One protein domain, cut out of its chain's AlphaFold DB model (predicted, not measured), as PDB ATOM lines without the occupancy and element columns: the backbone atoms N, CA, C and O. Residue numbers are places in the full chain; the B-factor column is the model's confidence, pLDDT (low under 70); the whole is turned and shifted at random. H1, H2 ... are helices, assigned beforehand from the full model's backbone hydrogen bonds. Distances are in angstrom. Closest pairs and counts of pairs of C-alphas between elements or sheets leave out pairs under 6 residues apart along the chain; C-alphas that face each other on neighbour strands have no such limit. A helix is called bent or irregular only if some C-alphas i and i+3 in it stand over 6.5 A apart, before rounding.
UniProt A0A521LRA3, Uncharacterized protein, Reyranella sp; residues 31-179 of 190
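This is residues 31 to 179 of the 190 residues of an uncharacterized protein of Reyranella sp (UniProt A0A521LRA3). Look for H1 in the middle of a body of helices: H2 folds back beside part of it, H4 crosses it, H5 and H6 pack on its later residues, and H8 runs back to H2. The bent H3 and H7 lie at opposite ends of the longest axis. The 149 printed residues include nine named helices, H1 to H9 along the chain, and no named strand: all helix, compact, radius of gyration of the C-alphas 17.2 A, spans 52 by 35 by 22 A.

Start at the hub, H2, residues 53 to 73. Its residues 53 to 60 alone touch H1, residues 31 to 48, in a hairpin at a shallow tilt of 20 degrees; the closest C-alphas, Met 42 and Arg 53, are 5.5 A apart. H4, residues 100 to 119, touches H1 at a steep tilt of 48 degrees, closest C-alphas Ala 39 and Leu 109, 5.3 A. H8, residues 157 to 170, touches H2 with residues 167 to 170 alone, closest C-alphas Val 59 and Leu 170, 5.7 A. H9, residues 174 to 177, touches H2 too, closest C-alphas Arg 66 and Val 177, 4.5 A. Every O i to N i+4 pair is within hydrogen-bond range in H1 and H8, but 16 of 17 in H2 and 14 of 16 in H4.

Find C-alpha 31 at (115.504, 141.391, 150.846), where H1 begins its 24.8 A; H2 spans 31.2 A, H4 28.9 A and H8 20.4 A. H3, residues 75 to 93, was assigned as one helix by its hydrogen bonds but is bent, C-alphas 83 and 86 being 7.9 A apart; its arm H3a, residues 75 to 83, is irregular, with C-alphas 80 and 83 7.6 A apart, 0 of 5 O i to N i+4 pairs within range and 5 of 6 O i to N i+3 pairs. H3a touches H2 only at the corner, while H3b, residues 86 to 93, is near H4. H5, residues 121 to 126, and H6, residues 130 to 134, touch H1; H7, residues 141 to 150, is near H8. H9 ends at C-alpha 177, (113.613, 130.361, 158.734).

The C-alphas farthest apart, Ala 93 and Lys 149, are 54.1 A apart. The printed part has no cut, no link is long, and no printed residue has a pLDDT under 70.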
ATOM      1  N   GLY A  31     116.647 142.010 151.506       91.12
ATOM      2  CA  GLY A  31     115.504 141.391 150.846       91.12
ATOM      3  C   GLY A  31     115.240 141.945 149.469       91.12
ATOM      4  O   GLY A  31     114.967 141.168 148.564       91.12
ATOM      5  N   ALA A  32     115.397 143.252 149.275       90.75
ATOM      6  CA  ALA A  32     115.313 143.856 147.956       90.75
ATOM      7  C   ALA A  32     116.351 143.243 147.007       90.75
ATOM      8  O   ALA A  32     115.998 142.903 145.884       90.75
ATOM      9  N   ILE A  33     117.593 143.018 147.455       92.69
ATOM     10  CA  ILE A  33     118.614 142.334 146.644       92.69
ATOM     11  C   ILE A  33     118.168 140.906 146.311       92.69
ATOM     12  O   ILE A  33     118.050 140.559 145.137       92.69
ATOM     13  N   ILE A  34     117.863 140.096 147.328       95.06
ATOM     14  CA  ILE A  34     117.543 138.673 147.151       95.06
ATOM     15  C   ILE A  34     116.285 138.481 146.306       95.06
ATOM     16  O   ILE A  34     116.305 137.729 145.336       95.06
ATOM     17  N   LEU A  35     115.196 139.180 146.625       96.38
ATOM     18  CA  LEU A  35     113.933 139.052 145.903       96.38
ATOM     19  C   LEU A  35     114.023 139.644 144.495       96.38
ATOM     20  O   LEU A  35     113.398 139.123 143.576       96.38
ATOM     21  N   SER A  36     114.843 140.673 144.274       96.06
ATOM     22  CA  SER A  36     115.079 141.191 142.924       96.06
ATOM     23  C   SER A  36     115.867 140.205 142.066       96.06
ATOM     24  O   SER A  36     115.526 140.013 140.898       96.06
ATOM     25  N   THR A  37     116.843 139.507 142.654       96.38
ATOM     26  CA  THR A  37     117.517 138.379 142.005       96.38
ATOM     27  C   THR A  37     116.538 137.244 141.711       96.38
ATOM     28  O   THR A  37     116.475 136.783 140.577       96.38
ATOM     29  N   VAL A  38     115.721 136.821 142.681       98.06
ATOM     30  CA  VAL A  38     114.697 135.776 142.489       98.06
ATOM     31  C   VAL A  38     113.725 136.156 141.365       98.06
ATOM     32  O   VAL A  38     113.464 135.337 140.486       98.06
ATOM     33  N   ALA A  39     113.238 137.400 141.333       98.00
ATOM     34  CA  ALA A  39     112.368 137.895 140.268       98.00
ATOM     35  C   ALA A  39     113.048 137.820 138.890       98.00
ATOM     36  O   ALA A  39     112.423 137.386 137.922       98.00
ATOM     37  N   GLU A  40     114.328 138.189 138.799       96.94
ATOM     38  CA  GLU A  40     115.104 138.055 137.565       96.94
ATOM     39  C   GLU A  40     115.235 136.589 137.127       96.94
ATOM     40  O   GLU A  40     115.006 136.284 135.957       96.94
ATOM     41  N   MET A  41     115.511 135.667 138.053       97.38
ATOM     42  CA  MET A  41     115.604 134.240 137.733       97.38
ATOM     43  C   MET A  41     114.267 133.664 137.256       97.38
ATOM     44  O   MET A  41     114.232 132.867 136.318       97.38
ATOM     45  N   MET A  42     113.148 134.086 137.856       97.88
ATOM     46  CA  MET A  42     111.804 133.683 137.427       97.88
ATOM     47  C   MET A  42     111.479 134.197 136.018       97.88
ATOM     48  O   MET A  42     110.890 133.464 135.220       97.88
ATOM     49  N   VAL A  43     111.874 135.432 135.692       97.25
ATOM     50  CA  VAL A  43     111.724 135.996 134.340       97.25
ATOM     51  C   VAL A  43     112.603 135.246 133.341       97.25
ATOM     52  O   VAL A  43     112.106 134.847 132.289       97.25
ATOM     53  N   ALA A  44     113.869 134.990 133.676       97.19
ATOM     54  CA  ALA A  44     114.788 134.247 132.820       97.19
ATOM     55  C   ALA A  44     114.339 132.802 132.583       97.19
ATOM     56  O   ALA A  44     114.412 132.325 131.454       97.19
ATOM     57  N   THR A  45     113.775 132.147 133.599       97.00
ATOM     58  CA  THR A  45     113.196 130.805 133.459       97.00
ATOM     59  C   THR A  45     112.085 130.784 132.411       97.00
ATOM     60  O   THR A  45     112.102 129.955 131.503       97.00
ATOM     61  N   GLY A  46     111.153 131.742 132.484       95.31
ATOM     62  CA  GLY A  46     110.045 131.840 131.532       95.31
ATOM     63  C   GLY A  46     110.474 132.287 130.132       95.31
ATOM     64  O   GLY A  46     110.027 131.715 129.144       95.31
ATOM     65  N   MET A  47     111.340 133.297 130.025       95.12
ATOM     66  CA  MET A  47     111.743 133.855 128.728       95.12
ATOM     67  C   MET A  47     112.735 132.974 127.975       95.12
ATOM     68  O   MET A  47     112.653 132.885 126.756       95.12
ATOM     69  N   CYS A  48     113.662 132.331 128.684       96.00
ATOM     70  CA  CYS A  48     114.693 131.502 128.067       96.00
ATOM     71  C   CYS A  48     114.338 130.014 128.061       96.00
ATOM     72  O   CYS A  48     115.086 129.231 127.488       96.00
ATOM     73  N   SER A  49     113.200 129.627 128.655       95.56
ATOM     74  CA  SER A  49     112.752 128.230 128.767       95.56
ATOM     75  C   SER A  49     113.813 127.324 129.413       95.56
ATOM     76  O   SER A  49     114.129 126.250 128.906       95.56
ATOM     77  N   LEU A  50     114.407 127.787 130.520       95.38
ATOM     78  CA  LEU A  50     115.500 127.115 131.233       95.38
ATOM     79  C   LEU A  50     115.208 127.012 132.730       95.38
ATOM     80  O   LEU A  50     114.900 128.017 133.357       95.38
ATOM     81  N   GLY A  51     115.435 125.836 133.314       94.75
ATOM     82  CA  GLY A  51     115.246 125.611 134.750       94.75
ATOM     83  C   GLY A  51     113.776 125.486 135.149       94.75
ATOM     84  O   GLY A  51     112.905 125.306 134.298       94.75
ATOM     85  N   ASP A  52     113.517 125.569 136.453       94.38
ATOM     86  CA  ASP A  52     112.181 125.456 137.037       94.38
ATOM     87  C   ASP A  52     111.830 126.719 137.836       94.38
ATOM     88  O   ASP A  52     112.591 127.194 138.683       94.38
ATOM     89  N   ARG A  53     110.653 127.284 137.558       94.12
ATOM     90  CA  ARG A  53     110.157 128.475 138.249       94.12
ATOM     91  C   ARG A  53     109.777 128.153 139.693       94.12
ATOM     92  O   ARG A  53     109.883 129.040 140.544       94.12
ATOM     93  N   GLU A  54     109.354 126.922 139.975       94.56
ATOM     94  CA  GLU A  54     108.946 126.493 141.313       94.56
ATOM     95  C   GLU A  54     110.109 126.538 142.309       94.56
ATOM     96  O   GLU A  54     109.916 126.889 143.475       94.56
ATOM     97  N   ASP A  55     111.339 126.285 141.857       92.25
ATOM     98  CA  ASP A  55     112.527 126.369 142.712       92.25
ATOM     99  C   ASP A  55     112.736 127.775 143.279       92.25
ATOM    100  O   ASP A  55     113.064 127.946 144.455       92.25
ATOM    101  N   TRP A  56     112.453 128.800 142.481       96.06
ATOM    102  CA  TRP A  56     112.530 130.192 142.912       96.06
ATOM    103  C   TRP A  56     111.341 130.591 143.791       96.06
ATOM    104  O   TRP A  56     111.506 131.359 144.738       96.06
ATOM    105  N   GLN A  57     110.157 130.018 143.556       96.44
ATOM    106  CA  GLN A  57     108.996 130.229 144.428       96.44
ATOM    107  C   GLN A  57     109.214 129.668 145.841       96.44
ATOM    108  O   GLN A  57     108.736 130.264 146.808       96.44
ATOM    109  N   LYS A  58     109.984 128.581 145.995       96.31
ATOM    110  CA  LYS A  58     110.365 128.055 147.322       96.31
ATOM    111  C   LYS A  58     111.145 129.088 148.141       96.31
ATOM    112  O   LYS A  58     110.911 129.192 149.345       96.31
ATOM    113  N   VAL A  59     112.007 129.887 147.501       97.00
ATOM    114  CA  VAL A  59     112.735 130.994 148.154       97.00
ATOM    115  C   VAL A  59     111.755 132.042 148.675       97.00
ATOM    116  O   VAL A  59     111.809 132.402 149.849       97.00
ATOM    117  N   VAL A  60     110.798 132.469 147.846       97.62
ATOM    118  CA  VAL A  60     109.750 133.429 148.243       97.62
ATOM    119  C   VAL A  60     108.951 132.908 149.439       97.62
ATOM    120  O   VAL A  60     108.759 133.616 150.428       97.62
ATOM    121  N   ALA A  61     108.548 131.637 149.394       96.50
ATOM    122  CA  ALA A  61     107.825 130.999 150.485       96.50
ATOM    123  C   ALA A  61     108.657 130.922 151.778       96.50
ATOM    124  O   ALA A  61     108.107 131.077 152.870       96.50
ATOM    125  N   ALA A  62     109.971 130.695 151.683       96.25
ATOM    126  CA  ALA A  62     110.868 130.698 152.836       96.25
ATOM    127  C   ALA A  62     110.995 132.094 153.462       96.25
ATOM    128  O   ALA A  62     110.893 132.215 154.683       96.25
ATOM    129  N   VAL A  63     111.108 133.144 152.643       96.69
ATOM    130  CA  VAL A  63     111.103 134.545 153.102       96.69
ATOM    131  C   VAL A  63     109.796 134.886 153.816       96.69
ATOM    132  O   VAL A  63     109.816 135.437 154.915       96.69
ATOM    133  N   ASP A  64     108.658 134.491 153.247       96.56
ATOM    134  CA  ASP A  64     107.343 134.674 153.864       96.56
ATOM    135  C   ASP A  64     107.232 133.971 155.225       96.56
ATOM    136  O   ASP A  64     106.684 134.527 156.180       96.56
ATOM    137  N   ARG A  65     107.762 132.744 155.342       95.69
ATOM    138  CA  ARG A  65     107.803 132.017 156.621       95.69
ATOM    139  C   ARG A  65     108.711 132.712 157.637       95.69
ATOM    140  O   ARG A  65     108.279 132.893 158.771       95.69
ATOM    141  N   ARG A  66     109.919 133.127 157.231       95.38
ATOM    142  CA  ARG A  66     110.888 133.859 158.069       95.38
ATOM    143  C   ARG A  66     110.261 135.138 158.621       95.38
ATOM    144  O   ARG A  66     110.289 135.367 159.827       95.38
ATOM    145  N   TYR A  67     109.646 135.934 157.749       95.44
ATOM    146  CA  TYR A  67     108.951 137.160 158.125       95.44
ATOM    147  C   TYR A  67     107.859 136.891 159.166       95.44
ATOM    148  O   TYR A  67     107.877 137.485 160.244       95.44
ATOM    149  N   ARG A  68     106.942 135.949 158.890       94.50
ATOM    150  CA  ARG A  68     105.857 135.614 159.826       94.50
ATOM    151  C   ARG A  68     106.396 135.133 161.166       94.50
ATOM    152  O   ARG A  68     105.906 135.574 162.199       94.50
ATOM    153  N   PHE A  69     107.412 134.269 161.155       94.38
ATOM    154  CA  PHE A  69     108.073 133.818 162.374       94.38
ATOM    155  C   PHE A  69     108.591 135.010 163.182       94.38
ATOM    156  O   PHE A  69     108.275 135.126 164.365       94.38
ATOM    157  N   CYS A  70     109.291 135.948 162.547       93.88
ATOM    158  CA  CYS A  70     109.842 137.098 163.247       93.88
ATOM    159  C   CYS A  70     108.792 138.078 163.778       93.88
ATOM    160  O   CYS A  70     108.946 138.535 164.908       93.88
ATOM    161  N   VAL A  71     107.677 138.290 163.075       93.88
ATOM    162  CA  VAL A  71     106.541 139.070 163.603       93.88
ATOM    163  C   VAL A  71     105.953 138.443 164.875       93.88
ATOM    164  O   VAL A  71     105.563 139.170 165.783       93.88
ATOM    165  N   THR A  72     105.926 137.107 164.998       93.69
ATOM    166  CA  THR A  72     105.450 136.457 166.241       93.69
ATOM    167  C   THR A  72     106.401 136.619 167.429       93.69
ATOM    168  O   THR A  72     105.989 136.403 168.568       93.69
ATOM    169  N   LYS A  73     107.674 136.951 167.182       92.94
ATOM    170  CA  LYS A  73     108.692 137.142 168.225       92.94
ATOM    171  C   LYS A  73     108.854 138.604 168.617       92.94
ATOM    172  O   LYS A  73     109.122 138.886 169.779       92.94
ATOM    173  N   ASP A  74     108.707 139.502 167.653       91.31
ATOM    174  CA  ASP A  74     108.922 140.933 167.800       91.31
ATOM    175  C   ASP A  74     108.021 141.670 166.795       91.31
ATOM    176  O   ASP A  74     108.181 141.554 165.578       91.31
ATOM    177  N   ALA A  75     107.042 142.415 167.316       90.88
ATOM    178  CA  ALA A  75     106.046 143.100 166.501       90.88
ATOM    179  C   ALA A  75     106.658 144.189 165.603       90.88
ATOM    180  O   ALA A  75     106.054 144.514 164.585       90.88
ATOM    181  N   ALA A  76     107.857 144.704 165.909       90.94
ATOM    182  CA  ALA A  76     108.529 145.703 165.078       90.94
ATOM    183  C   ALA A  76     108.764 145.202 163.642       90.94
ATOM    184  O   ALA A  76     108.719 145.984 162.692       90.94
ATOM    185  N   TRP A  77     108.910 143.884 163.445       92.06
ATOM    186  CA  TRP A  77     109.028 143.274 162.117       92.06
ATOM    187  C   TRP A  77     107.847 143.558 161.191       92.06
ATOM    188  O   TRP A  77     108.027 143.520 159.972       92.06
ATOM    189  N   SER A  78     106.664 143.907 161.717       92.25
ATOM    190  CA  SER A  78     105.542 144.322 160.871       92.25
ATOM    191  C   SER A  78     105.854 145.574 160.047       92.25
ATOM    192  O   SER A  78     105.232 145.765 159.007       92.25
ATOM    193  N   GLY A  79     106.852 146.369 160.450       91.69
ATOM    194  CA  GLY A  79     107.321 147.546 159.720       91.69
ATOM    195  C   GLY A  79     107.774 147.261 158.282       91.69
ATOM    196  O   GLY A  79     107.649 148.124 157.421       91.69
ATOM    197  N   LEU A  80     108.216 146.035 157.962       91.12
ATOM    198  CA  LEU A  80     108.553 145.660 156.576       91.12
ATOM    199  C   LEU A  80     107.332 145.629 155.635       91.12
ATOM    200  O   LEU A  80     107.492 145.663 154.418       91.12
ATOM    201  N   MET A  81     106.119 145.535 156.185       92.88
ATOM    202  CA  MET A  81     104.868 145.436 155.427       92.88
ATOM    203  C   MET A  81     104.161 146.775 155.212       92.88
ATOM    204  O   MET A  81     103.106 146.786 154.580       92.88
ATOM    205  N   GLU A  82     104.709 147.889 155.706       90.50
ATOM    206  CA  GLU A  82     104.051 149.203 155.657       90.50
ATOM    207  C   GLU A  82     103.594 149.581 154.239       90.50
ATOM    208  O   GLU A  82     102.415 149.876 154.034       90.50
ATOM    209  N   ASP A  83     104.472 149.426 153.245       86.81
ATOM    210  CA  ASP A  83     104.176 149.740 151.839       86.81
ATOM    211  C   ASP A  83     103.219 148.736 151.167       86.81
ATOM    212  O   ASP A  83     102.673 148.995 150.092       86.81
ATOM    213  N   PHE A  84     102.978 147.582 151.796       92.44
ATOM    214  CA  PHE A  84     102.149 146.501 151.259       92.44
ATOM    215  C   PHE A  84     100.809 146.337 151.980       92.44
ATOM    216  O   PHE A  84     100.020 145.481 151.581       92.44
ATOM    217  N   LYS A  85     100.497 147.157 152.993       91.81
ATOM    218  CA  LYS A  85      99.242 147.072 153.767       91.81
ATOM    219  C   LYS A  85      97.972 146.953 152.907       91.81
ATOM    220  O   LYS A  85      97.145 146.089 153.212       91.81
ATOM    221  N   PRO A  86      97.785 147.734 151.819       91.88
ATOM    222  CA  PRO A  86      96.605 147.580 150.967       91.88
ATOM    223  C   PRO A  86      96.529 146.203 150.289       91.88
ATOM    224  O   PRO A  86      95.463 145.585 150.246       91.88
ATOM    225  N   ALA A  87      97.662 145.701 149.788       92.19
ATOM    226  CA  ALA A  87      97.749 144.386 149.154       92.19
ATOM    227  C   ALA A  87      97.555 143.253 150.175       92.19
ATOM    228  O   ALA A  87      96.876 142.268 149.882       92.19
ATOM    229  N   GLU A  88      98.074 143.424 151.392       92.50
ATOM    230  CA  GLU A  88      97.897 142.492 152.504       92.50
ATOM    231  C   GLU A  88      96.429 142.351 152.905       92.50
ATOM    232  O   GLU A  88      95.928 141.235 153.035       92.50
ATOM    233  N   ALA A  89      95.723 143.474 153.070       91.81
ATOM    234  CA  ALA A  89      94.309 143.476 153.430       91.81
ATOM    235  C   ALA A  89      93.465 142.737 152.380       91.81
ATOM    236  O   ALA A  89      92.638 141.893 152.731       91.81
ATOM    237  N   LYS A  90      93.731 142.995 151.092       93.88
ATOM    238  CA  LYS A  90      93.082 142.288 149.983       93.88
ATOM    239  C   LYS A  90      93.384 140.787 150.017       93.88
ATOM    240  O   LYS A  90      92.463 139.979 149.986       93.88
ATOM    241  N   ALA A  91      94.654 140.409 150.142       92.81
ATOM    242  CA  ALA A  91      95.059 139.008 150.172       92.81
ATOM    243  C   ALA A  91      94.448 138.242 151.359       92.81
ATOM    244  O   ALA A  91      94.052 137.090 151.202       92.81
ATOM    245  N   LYS A  92      94.331 138.876 152.533       92.00
ATOM    246  CA  LYS A  92      93.655 138.291 153.702       92.00
ATOM    247  C   LYS A  92      92.164 138.075 153.450       92.00
ATOM    248  O   LYS A  92      91.652 137.014 153.791       92.00
ATOM    249  N   ALA A  93      91.481 139.039 152.826       94.06
ATOM    250  CA  ALA A  93      90.072 138.897 152.451       94.06
ATOM    251  C   ALA A  93      89.843 137.752 151.443       94.06
ATOM    252  O   ALA A  93      88.786 137.129 151.444       94.06
ATOM    253  N   GLU A  94      90.851 137.444 150.625       94.12
ATOM    254  CA  GLU A  94      90.865 136.322 149.675       94.12
ATOM    255  C   GLU A  94      91.296 134.981 150.309       94.12
ATOM    256  O   GLU A  94      91.379 133.972 149.613       94.12
ATOM    257  N   GLY A  95      91.605 134.943 151.612       92.75
ATOM    258  CA  GLY A  95      92.084 133.736 152.298       92.75
ATOM    259  C   GLY A  95      93.517 133.323 151.932       92.75
ATOM    260  O   GLY A  95      93.916 132.184 152.167       92.75
ATOM    261  N   SER A  96      94.307 134.227 151.348       92.12
ATOM    262  CA  SER A  96      95.675 133.950 150.906       92.12
ATOM    263  C   SER A  96      96.685 134.024 152.059       92.12
ATOM    264  O   SER A  96      96.632 134.918 152.901       92.12
ATOM    265  N   SER A  97      97.690 133.144 152.025       88.00
ATOM    266  CA  SER A  97      98.822 133.122 152.965       88.00
ATOM    267  C   SER A  97     100.025 133.975 152.533       88.00
ATOM    268  O   SER A  97     101.102 133.853 153.126       88.00
ATOM    269  N   ARG A  98      99.887 134.783 151.472       92.69
ATOM    270  CA  ARG A  98     100.943 135.689 150.988       92.69
ATOM    271  C   ARG A  98     101.385 136.656 152.083       92.69
ATOM    272  O   ARG A  98     100.574 137.122 152.881       92.69
ATOM    273  N   SER A  99     102.678 136.950 152.113       94.56
ATOM    274  CA  SER A  99     103.264 137.901 153.050       94.56
ATOM    275  C   SER A  99     104.347 138.742 152.376       94.56
ATOM    276  O   SER A  99     104.339 138.894 151.154       94.56
ATOM    277  N   TRP A 100     105.233 139.342 153.169       94.75
ATOM    278  CA  TRP A 100     106.203 140.330 152.707       94.75
ATOM    279  C   TRP A 100     107.010 139.904 151.475       94.75
ATOM    280  O   TRP A 100     107.085 140.660 150.508       94.75
ATOM    281  N   GLY A 101     107.552 138.684 151.462       95.62
ATOM    282  CA  GLY A 101     108.309 138.161 150.327       95.62
ATOM    283  C   GLY A 101     107.454 138.026 149.068       95.62
ATOM    284  O   GLY A 101     107.886 138.433 147.990       95.62
ATOM    285  N   SER A 102     106.228 137.513 149.201       96.94
ATOM    286  CA  SER A 102     105.278 137.403 148.085       96.94
ATOM    287  C   SER A 102     104.937 138.767 147.481       96.94
ATOM    288  O   SER A 102     105.034 138.936 146.267       96.94
ATOM    289  N   PHE A 103     104.587 139.759 148.305       95.81
ATOM    290  CA  PHE A 103     104.229 141.091 147.804       95.81
ATOM    291  C   PHE A 103     105.419 141.828 147.185       95.81
ATOM    292  O   PHE A 103     105.278 142.444 146.128       95.81
ATOM    293  N   ALA A 104     106.601 141.723 147.794       94.44
ATOM    294  CA  ALA A 104     107.817 142.298 147.235       94.44
ATOM    295  C   ALA A 104     108.197 141.647 145.893       94.44
ATOM    296  O   ALA A 104     108.625 142.331 144.970       94.44
ATOM    297  N   ILE A 105     107.990 140.339 145.725       95.94
ATOM    298  CA  ILE A 105     108.205 139.678 144.429       95.94
ATOM    299  C   ILE A 105     107.188 140.129 143.388       95.94
ATOM    300  O   ILE A 105     107.569 140.389 142.248       95.94
ATOM    301  N   GLU A 106     105.912 140.248 143.752       93.81
ATOM    302  CA  GLU A 106     104.873 140.740 142.842       93.81
ATOM    303  C   GLU A 106     105.196 142.145 142.313       93.81
ATOM    304  O   GLU A 106     105.051 142.386 141.111       93.81
ATOM    305  N   SER A 107     105.709 143.045 143.162       91.75
ATOM    306  CA  SER A 107     106.113 144.391 142.735       91.75
ATOM    307  C   SER A 107     107.359 144.391 141.837       91.75
ATOM    308  O   SER A 107     107.450 145.190 140.904       91.75
ATOM    309  N   LEU A 108     108.299 143.465 142.056       94.75
ATOM    310  CA  LEU A 108     109.549 143.369 141.292       94.75
ATOM    311  C   LEU A 108     109.390 142.651 139.945       94.75
ATOM    312  O   LEU A 108     110.044 143.026 138.968       94.75
ATOM    313  N   LEU A 109     108.523 141.636 139.861       94.19
ATOM    314  CA  LEU A 109     108.321 140.842 138.643       94.19
ATOM    315  C   LEU A 109     107.871 141.700 137.460       94.19
ATOM    316  O   LEU A 109     108.337 141.479 136.342       94.19
ATOM    317  N   GLY A 110     106.997 142.684 137.693       90.50
ATOM    318  CA  GLY A 110     106.544 143.609 136.651       90.50
ATOM    319  C   GLY A 110     107.709 144.377 136.025       90.50
ATOM    320  O   GLY A 110     107.881 144.355 134.804       90.50
ATOM    321  N   THR A 111     108.552 144.972 136.870       92.19
ATOM    322  CA  THR A 111     109.746 145.723 136.461       92.19
ATOM    323  C   THR A 111     110.749 144.832 135.733       92.19
ATOM    324  O   THR A 111     111.137 145.141 134.608       92.19
ATOM    325  N   ARG A 112     111.110 143.674 136.306       93.75
ATOM    326  CA  ARG A 112     112.079 142.749 135.688       93.75
ATOM    327  C   ARG A 112     111.594 142.194 134.352       93.75
ATOM    328  O   ARG A 112     112.373 142.076 133.409       93.75
ATOM    329  N   ALA A 113     110.302 141.900 134.236       94.19
ATOM    330  CA  ALA A 113     109.725 141.452 132.977       94.19
ATOM    331  C   ALA A 113     109.679 142.580 131.931       94.19
ATOM    332  O   ALA A 113     109.845 142.312 130.743       94.19
ATOM    333  N   ALA A 114     109.449 143.835 132.332       94.81
ATOM    334  CA  ALA A 114     109.504 144.978 131.421       94.81
ATOM    335  C   ALA A 114     110.927 145.212 130.888       94.81
ATOM    336  O   ALA A 114     111.101 145.340 129.678       94.81
ATOM    337  N   GLU A 115     111.939 145.175 131.758       93.25
ATOM    338  CA  GLU A 115     113.355 145.274 131.372       93.25
ATOM    339  C   GLU A 115     113.752 144.173 130.380       93.25
ATOM    340  O   GLU A 115     114.364 144.440 129.345       93.25
ATOM    341  N   ALA A 116     113.363 142.930 130.666       94.25
ATOM    342  CA  ALA A 116     113.676 141.796 129.808       94.25
ATOM    343  C   ALA A 116     113.004 141.903 128.429       94.25
ATOM    344  O   ALA A 116     113.627 141.621 127.404       94.25
ATOM    345  N   ARG A 117     111.751 142.379 128.381       94.94
ATOM    346  CA  ARG A 117     111.047 142.656 127.119       94.94
ATOM    347  C   ARG A 117     111.690 143.794 126.336       94.94
ATOM    348  O   ARG A 117     111.819 143.663 125.124       94.94
ATOM    349  N   ALA A 118     112.107 144.868 127.005       96.69
ATOM    350  CA  ALA A 118     112.771 146.002 126.365       96.69
ATOM    351  C   ALA A 118     114.111 145.605 125.726       96.69
ATOM    352  O   ALA A 118     114.461 146.114 124.666       96.69
ATOM    353  N   MET A 119     114.836 144.661 126.335       96.00
ATOM    354  CA  MET A 119     116.061 144.093 125.764       96.00
ATOM    355  C   MET A 119     115.784 143.164 124.569       96.00
ATOM    356  O   MET A 119     116.613 143.043 123.670       96.00
ATOM    357  N   GLY A 120     114.622 142.512 124.551       95.75
ATOM    358  CA  GLY A 120     114.272 141.477 123.583       95.75
ATOM    359  C   GLY A 120     114.820 140.102 123.979       95.75
ATOM    360  O   GLY A 120     115.896 139.976 124.559       95.75
ATOM    361  N   MET A 121     114.068 139.047 123.648       93.88
ATOM    362  CA  MET A 121     114.323 137.675 124.118       93.88
ATOM    363  C   MET A 121     115.744 137.183 123.817       93.88
ATOM    364  O   MET A 121     116.416 136.686 124.714       93.88
ATOM    365  N   MET A 122     116.221 137.351 122.579       94.50
ATOM    366  CA  MET A 122     117.543 136.864 122.169       94.50
ATOM    367  C   MET A 122     118.674 137.525 122.963       94.50
ATOM    368  O   MET A 122     119.532 136.833 123.507       94.50
ATOM    369  N   ALA A 123     118.655 138.854 123.068       95.81
ATOM    370  CA  ALA A 123     119.671 139.593 123.810       95.81
ATOM    371  C   ALA A 123     119.584 139.299 125.314       95.81
ATOM    372  O   ALA A 123     120.606 139.062 125.954       95.81
ATOM    373  N   TYR A 124     118.372 139.211 125.868       95.50
ATOM    374  CA  TYR A 124     118.176 138.863 127.271       95.50
ATOM    375  C   TYR A 124     118.691 137.461 127.602       95.50
ATOM    376  O   TYR A 124     119.380 137.282 128.603       95.50
ATOM    377  N   CYS A 125     118.430 136.467 126.751       95.25
ATOM    378  CA  CYS A 125     118.907 135.103 126.972       95.25
ATOM    379  C   CYS A 125     120.410 134.922 126.712       95.25
ATOM    380  O   CYS A 125     120.981 133.928 127.153       95.25
ATOM    381  N   ALA A 126     121.065 135.887 126.063       93.12
ATOM    382  CA  ALA A 126     122.515 135.921 125.897       93.12
ATOM    383  C   ALA A 126     123.242 136.726 126.993       93.12
ATOM    384  O   ALA A 126     124.458 136.604 127.125       93.12
ATOM    385  N   LYS A 127     122.530 137.546 127.787       90.94
ATOM    386  CA  LYS A 127     123.156 138.513 128.711       90.94
ATOM    387  C   LYS A 127     123.892 137.875 129.896       90.94
ATOM    388  O   LYS A 127     124.777 138.499 130.468       90.94
ATOM    389  N   MET A 128     123.499 136.665 130.286       92.88
ATOM    390  CA  MET A 128     124.057 135.905 131.408       92.88
ATOM    391  C   MET A 128     124.156 134.425 131.019       92.88
ATOM    392  O   MET A 128     123.411 133.976 130.143       92.88
ATOM    393  N   PRO A 129     125.014 133.629 131.682       95.38
ATOM    394  CA  PRO A 129     125.090 132.185 131.475       95.38
ATOM    395  C   PRO A 129     123.890 131.460 132.104       95.38
ATOM    396  O   PRO A 129     124.041 130.637 133.007       95.38
ATOM    397  N   TRP A 130     122.674 131.750 131.634       95.88
ATOM    398  CA  TRP A 130     121.429 131.282 132.245       95.88
ATOM    399  C   TRP A 130     121.361 129.779 132.425       95.88
ATOM    400  O   TRP A 130     120.846 129.323 133.434       95.88
ATOM    401  N   LYS A 131     121.912 128.996 131.495       96.44
ATOM    402  CA  LYS A 131     121.937 127.539 131.633       96.44
ATOM    403  C   LYS A 131     122.746 127.096 132.856       96.44
ATOM    404  O   LYS A 131     122.278 126.236 133.587       96.44
ATOM    405  N   LEU A 132     123.912 127.702 133.100       97.44
ATOM    406  CA  LEU A 132     124.744 127.391 134.272       97.44
ATOM    407  C   LEU A 132     124.071 127.845 135.573       97.44
ATOM    408  O   LEU A 132     124.244 127.214 136.609       97.44
ATOM    409  N   ILE A 133     123.304 128.936 135.511       96.38
ATOM    410  CA  ILE A 133     122.626 129.511 136.673       96.38
ATOM    411  C   ILE A 133     121.349 128.735 137.001       96.38
ATOM    412  O   ILE A 133     121.187 128.291 138.128       96.38
ATOM    413  N   LEU A 134     120.431 128.589 136.045       96.38
ATOM    414  CA  LEU A 134     119.041 128.174 136.260       96.38
ATOM    415  C   LEU A 134     118.835 126.660 136.267       96.38
ATOM    416  O   LEU A 134     117.850 126.206 136.838       96.38
ATOM    417  N   VAL A 135     119.716 125.883 135.630       94.88
ATOM    418  CA  VAL A 135     119.543 124.429 135.507       94.88
ATOM    419  C   VAL A 135     120.382 123.721 136.576       94.88
ATOM    420  O   VAL A 135     121.616 123.785 136.516       94.88
ATOM    421  N   PRO A 136     119.759 123.030 137.550       89.38
ATOM    422  CA  PRO A 136     120.490 122.251 138.543       89.38
ATOM    423  C   PRO A 136     121.462 121.262 137.884       89.38
ATOM    424  O   PRO A 136     121.110 120.560 136.940       89.38
ATOM    425  N   GLY A 137     122.708 121.234 138.361       91.50
ATOM    426  CA  GLY A 137     123.757 120.349 137.840       91.50
ATOM    427  C   GLY A 137     124.394 120.771 136.508       91.50
ATOM    428  O   GLY A 137     125.366 120.146 136.096       91.50
ATOM    429  N   ALA A 138     123.926 121.833 135.842       95.44
ATOM    430  CA  ALA A 138     124.501 122.264 134.561       95.44
ATOM    431  C   ALA A 138     125.859 122.975 134.688       95.44
ATOM    432  O   ALA A 138     126.617 123.031 133.723       95.44
ATOM    433  N   ALA A 139     126.179 123.519 135.862       95.56
ATOM    434  CA  ALA A 139     127.444 124.192 136.143       95.56
ATOM    435  C   ALA A 139     128.585 123.204 136.460       95.56
ATOM    436  O   ALA A 139     129.196 123.280 137.528       95.56
ATOM    437  N   THR A 140     128.873 122.267 135.552       96.75
ATOM    438  CA  THR A 140     130.025 121.353 135.684       96.75
ATOM    439  C   THR A 140     131.349 122.090 135.454       96.75
ATOM    440  O   THR A 140     131.365 123.186 134.887       96.75
ATOM    441  N   ALA A 141     132.474 121.502 135.870       96.56
ATOM    442  CA  ALA A 141     133.796 122.096 135.651       96.56
ATOM    443  C   ALA A 141     134.072 122.343 134.156       96.56
ATOM    444  O   ALA A 141     134.558 123.408 133.778       96.56
ATOM    445  N   GLU A 142     133.683 121.396 133.301       97.06
ATOM    446  CA  GLU A 142     133.832 121.474 131.848       97.06
ATOM    447  C   GLU A 142     132.967 122.594 131.261       97.06
ATOM    448  O   GLU A 142     133.471 123.420 130.502       97.06
ATOM    449  N   ALA A 143     131.691 122.678 131.654       97.12
ATOM    450  CA  ALA A 143     130.769 123.694 131.148       97.12
ATOM    451  C   ALA A 143     131.195 125.117 131.550       97.12
ATOM    452  O   ALA A 143     131.091 126.058 130.758       97.12
ATOM    453  N   LYS A 144     131.722 125.282 132.769       96.62
ATOM    454  CA  LYS A 144     132.302 126.555 133.217       96.62
ATOM    455  C   LYS A 144     133.566 126.903 132.431       96.62
ATOM    456  O   LYS A 144     133.702 128.041 131.988       96.62
ATOM    457  N   ALA A 145     134.470 125.942 132.231       95.38
ATOM    458  CA  ALA A 145     135.698 126.152 131.466       95.38
ATOM    459  C   ALA A 145     135.408 126.537 130.007       95.38
ATOM    460  O   ALA A 145     136.022 127.465 129.481       95.38
ATOM    461  N   GLU A 146     134.436 125.881 129.369       96.19
ATOM    462  CA  GLU A 146     133.983 126.218 128.019       96.19
ATOM    463  C   GLU A 146     133.400 127.636 127.957       96.19
ATOM    464  O   GLU A 146     133.784 128.428 127.092       96.19
ATOM    465  N   TYR A 147     132.541 127.996 128.916       95.25
ATOM    466  CA  TYR A 147     131.974 129.340 128.985       95.25
ATOM    467  C   TYR A 147     133.052 130.417 129.168       95.25
ATOM    468  O   TYR A 147     133.023 131.418 128.454       95.25
ATOM    469  N   MET A 148     134.019 130.210 130.069       94.94
ATOM    470  CA  MET A 148     135.125 131.151 130.298       94.94
ATOM    471  C   MET A 148     136.059 131.262 129.088       94.94
ATOM    472  O   MET A 148     136.548 132.348 128.793       94.94
ATOM    473  N   LYS A 149     136.273 130.173 128.337       95.06
ATOM    474  CA  LYS A 149     137.034 130.213 127.079       95.06
ATOM    475  C   LYS A 149     136.337 131.078 126.026       95.06
ATOM    476  O   LYS A 149     137.005 131.830 125.322       95.06
ATOM    477  N   ALA A 150     135.012 130.972 125.919       94.00
ATOM    478  CA  ALA A 150     134.210 131.785 125.006       94.00
ATOM    479  C   ALA A 150     134.003 133.229 125.506       94.00
ATOM    480  O   ALA A 150     133.749 134.123 124.703       94.00
ATOM    481  N   ASN A 151     134.129 133.462 126.817       92.62
ATOM    482  CA  ASN A 151     133.919 134.753 127.473       92.62
ATOM    483  C   ASN A 151     135.073 135.067 128.444       92.62
ATOM    484  O   ASN A 151     134.873 135.021 129.661       92.62
ATOM    485  N   PRO A 152     136.278 135.407 127.948       90.06
ATOM    486  CA  PRO A 152     137.454 135.626 128.798       90.06
ATOM    487  C   PRO A 152     137.282 136.733 129.852       90.06
ATOM    488  O   PRO A 152     137.974 136.748 130.865       90.06
ATOM    489  N   GLN A 153     136.342 137.655 129.633       90.06
ATOM    490  CA  GLN A 153     135.976 138.731 130.553       90.06
ATOM    491  C   GLN A 153     135.114 138.275 131.744       90.06
ATOM    492  O   GLN A 153     134.889 139.061 132.662       90.06
ATOM    493  N   ALA A 154     134.611 137.036 131.752       88.31
ATOM    494  CA  ALA A 154     133.741 136.499 132.800       88.31
ATOM    495  C   ALA A 154     134.517 136.074 134.065       88.31
ATOM    496  O   ALA A 154     134.373 134.956 134.559       88.31
ATOM    497  N   THR A 155     135.342 136.970 134.610       86.00
ATOM    498  CA  THR A 155     136.239 136.696 135.748       86.00
ATOM    499  C   THR A 155     135.510 136.423 137.067       86.00
ATOM    500  O   THR A 155     136.103 135.872 137.990       86.00
ATOM    501  N   THR A 156     134.222 136.760 137.160       90.88
ATOM    502  CA  THR A 156     133.384 136.588 138.358       90.88
ATOM    503  C   THR A 156     132.372 135.446 138.239       90.88
ATOM    504  O   THR A 156     131.466 135.348 139.069       90.88
ATOM    505  N   LEU A 157     132.511 134.562 137.238       92.88
ATOM    506  CA  LEU A 157     131.563 133.466 136.996       92.88
ATOM    507  C   LEU A 157     131.333 132.610 138.247       92.88
ATOM    508  O   LEU A 157     130.189 132.393 138.635       92.88
ATOM    509  N   GLU A 158     132.407 132.147 138.889       94.19
ATOM    510  CA  GLU A 158     132.313 131.276 140.068       94.19
ATOM    511  C   GLU A 158     131.617 131.968 141.242       94.19
ATOM    512  O   GLU A 158     130.722 131.394 141.859       94.19
ATOM    513  N   GLN A 159     131.964 133.231 141.505       93.25
ATOM    514  CA  GLN A 159     131.333 134.014 142.567       93.25
ATOM    515  C   GLN A 159     129.841 134.236 142.291       93.25
ATOM    516  O   GLN A 159     129.019 134.112 143.197       93.25
ATOM    517  N   GLY A 160     129.477 134.517 141.036       93.25
ATOM    518  CA  GLY A 160     128.083 134.646 140.622       93.25
ATOM    519  C   GLY A 160     127.306 133.342 140.803       93.25
ATOM    520  O   GLY A 160     126.235 133.343 141.405       93.25
ATOM    521  N   LEU A 161     127.856 132.212 140.345       95.38
ATOM    522  CA  LEU A 161     127.229 130.896 140.507       95.38
ATOM    523  C   LEU A 161     127.052 130.525 141.986       95.38
ATOM    524  O   LEU A 161     125.982 130.045 142.362       95.38
ATOM    525  N   ALA A 162     128.052 130.802 142.829       94.56
ATOM    526  CA  ALA A 162     127.958 130.602 144.271       94.56
ATOM    527  C   ALA A 162     126.841 131.457 144.891       94.56
ATOM    528  O   ALA A 162     126.045 130.946 145.677       94.56
ATOM    529  N   PHE A 163     126.720 132.726 144.491       94.00
ATOM    530  CA  PHE A 163     125.672 133.624 144.976       94.00
ATOM    531  C   PHE A 163     124.259 133.158 144.589       94.00
ATOM    532  O   PHE A 163     123.361 133.129 145.431       94.00
ATOM    533  N   PHE A 164     124.051 132.736 143.337       94.94
ATOM    534  CA  PHE A 164     122.752 132.210 142.905       94.94
ATOM    535  C   PHE A 164     122.400 130.885 143.590       94.94
ATOM    536  O   PHE A 164     121.235 130.679 143.935       94.94
ATOM    537  N   SER A 165     123.387 130.005 143.811       93.88
ATOM    538  CA  SER A 165     123.185 128.773 144.585       93.88
ATOM    539  C   SER A 165     122.775 129.100 146.014       93.88
ATOM    540  O   SER A 165     121.746 128.621 146.476       93.88
ATOM    541  N   TYR A 166     123.511 129.999 146.666       93.62
ATOM    542  CA  TYR A 166     123.207 130.466 148.012       93.62
ATOM    543  C   TYR A 166     121.762 130.980 148.139       93.62
ATOM    544  O   TYR A 166     121.042 130.564 149.046       93.62
ATOM    545  N   ILE A 167     121.301 131.824 147.205       95.38
ATOM    546  CA  ILE A 167     119.913 132.315 147.199       95.38
ATOM    547  C   ILE A 167     118.911 131.174 147.019       95.38
ATOM    548  O   ILE A 167     117.890 131.149 147.708       95.38
ATOM    549  N   ARG A 168     119.169 130.238 146.100       94.19
ATOM    550  CA  ARG A 168     118.289 129.082 145.878       94.19
ATOM    551  C   ARG A 168     118.169 128.228 147.139       94.19
ATOM    552  O   ARG A 168     117.061 127.840 147.511       94.19
ATOM    553  N   ASP A 169     119.286 127.995 147.823       93.50
ATOM    554  CA  ASP A 169     119.355 127.139 149.007       93.50
ATOM    555  C   ASP A 169     118.522 127.692 150.175       93.50
ATOM    556  O   ASP A 169     117.960 126.909 150.950       93.50
ATOM    557  N   LEU A 170     118.312 129.017 150.245       93.75
ATOM    558  CA  LEU A 170     117.383 129.643 151.201       93.75
ATOM    559  C   LEU A 170     115.978 129.036 151.144       93.75
ATOM    560  O   LEU A 170     115.325 128.907 152.180       93.75
ATOM    561  N   GLY A 171     115.511 128.629 149.957       93.69
ATOM    562  CA  GLY A 171     114.182 128.044 149.772       93.69
ATOM    563  C   GLY A 171     113.960 126.745 150.553       93.69
ATOM    564  O   GLY A 171     112.824 126.433 150.921       93.69
ATOM    565  N   SER A 172     115.044 126.026 150.855       91.94
ATOM    566  CA  SER A 172     115.038 124.754 151.590       91.94
ATOM    567  C   SER A 172     115.634 124.846 153.003       91.94
ATOM    568  O   SER A 172     115.533 123.895 153.777       91.94
ATOM    569  N   ASN A 173     116.211 125.992 153.378       91.62
ATOM    570  CA  ASN A 173     116.913 126.168 154.647       91.62
ATOM    571  C   ASN A 173     115.948 126.450 155.815       91.62
ATOM    572  O   ASN A 173     115.699 127.600 156.188       91.62
ATOM    573  N   THR A 174     115.405 125.391 156.416       88.94
ATOM    574  CA  THR A 174     114.499 125.486 157.576       88.94
ATOM    575  C   THR A 174     115.172 126.094 158.808       88.94
ATOM    576  O   THR A 174     114.555 126.899 159.503       88.94
ATOM    577  N   ALA A 175     116.453 125.791 159.037       90.25
ATOM    578  CA  ALA A 175     117.216 126.323 160.165       90.25
ATOM    579  C   ALA A 175     117.336 127.854 160.122       90.25
ATOM    580  O   ALA A 175     117.284 128.509 161.161       90.25
ATOM    581  N   TRP A 176     117.463 128.440 158.928       92.19
ATOM    582  CA  TRP A 176     117.448 129.892 158.754       92.19
ATOM    583  C   TRP A 176     116.068 130.498 159.039       92.19
ATOM    584  O   TRP A 176     115.978 131.504 159.743       92.19
ATOM    585  N   VAL A 177     114.993 129.881 158.534       92.00
ATOM    586  CA  VAL A 177     113.613 130.361 158.734       92.00
ATOM    587  C   VAL A 177     113.294 130.532 160.223       92.00
ATOM    588  O   VAL A 177     112.724 131.550 160.617       92.00
ATOM    589  N   GLU A 178     113.724 129.580 161.050       89.25
ATOM    590  CA  GLU A 178     113.436 129.529 162.489       89.25
ATOM    591  C   GLU A 178     114.555 130.108 163.370       89.25
ATOM    592  O   GLU A 178     114.446 130.115 164.599       89.25
ATOM    593  N   ALA A 179     115.636 130.621 162.771       91.50
ATOM    594  CA  ALA A 179     116.733 131.222 163.519       91.50
ATOM    595  C   ALA A 179     116.240 132.402 164.386       91.50
ATOM    596  O   ALA A 179     115.288 133.090 164.006       91.50
TER     597      ALA A 179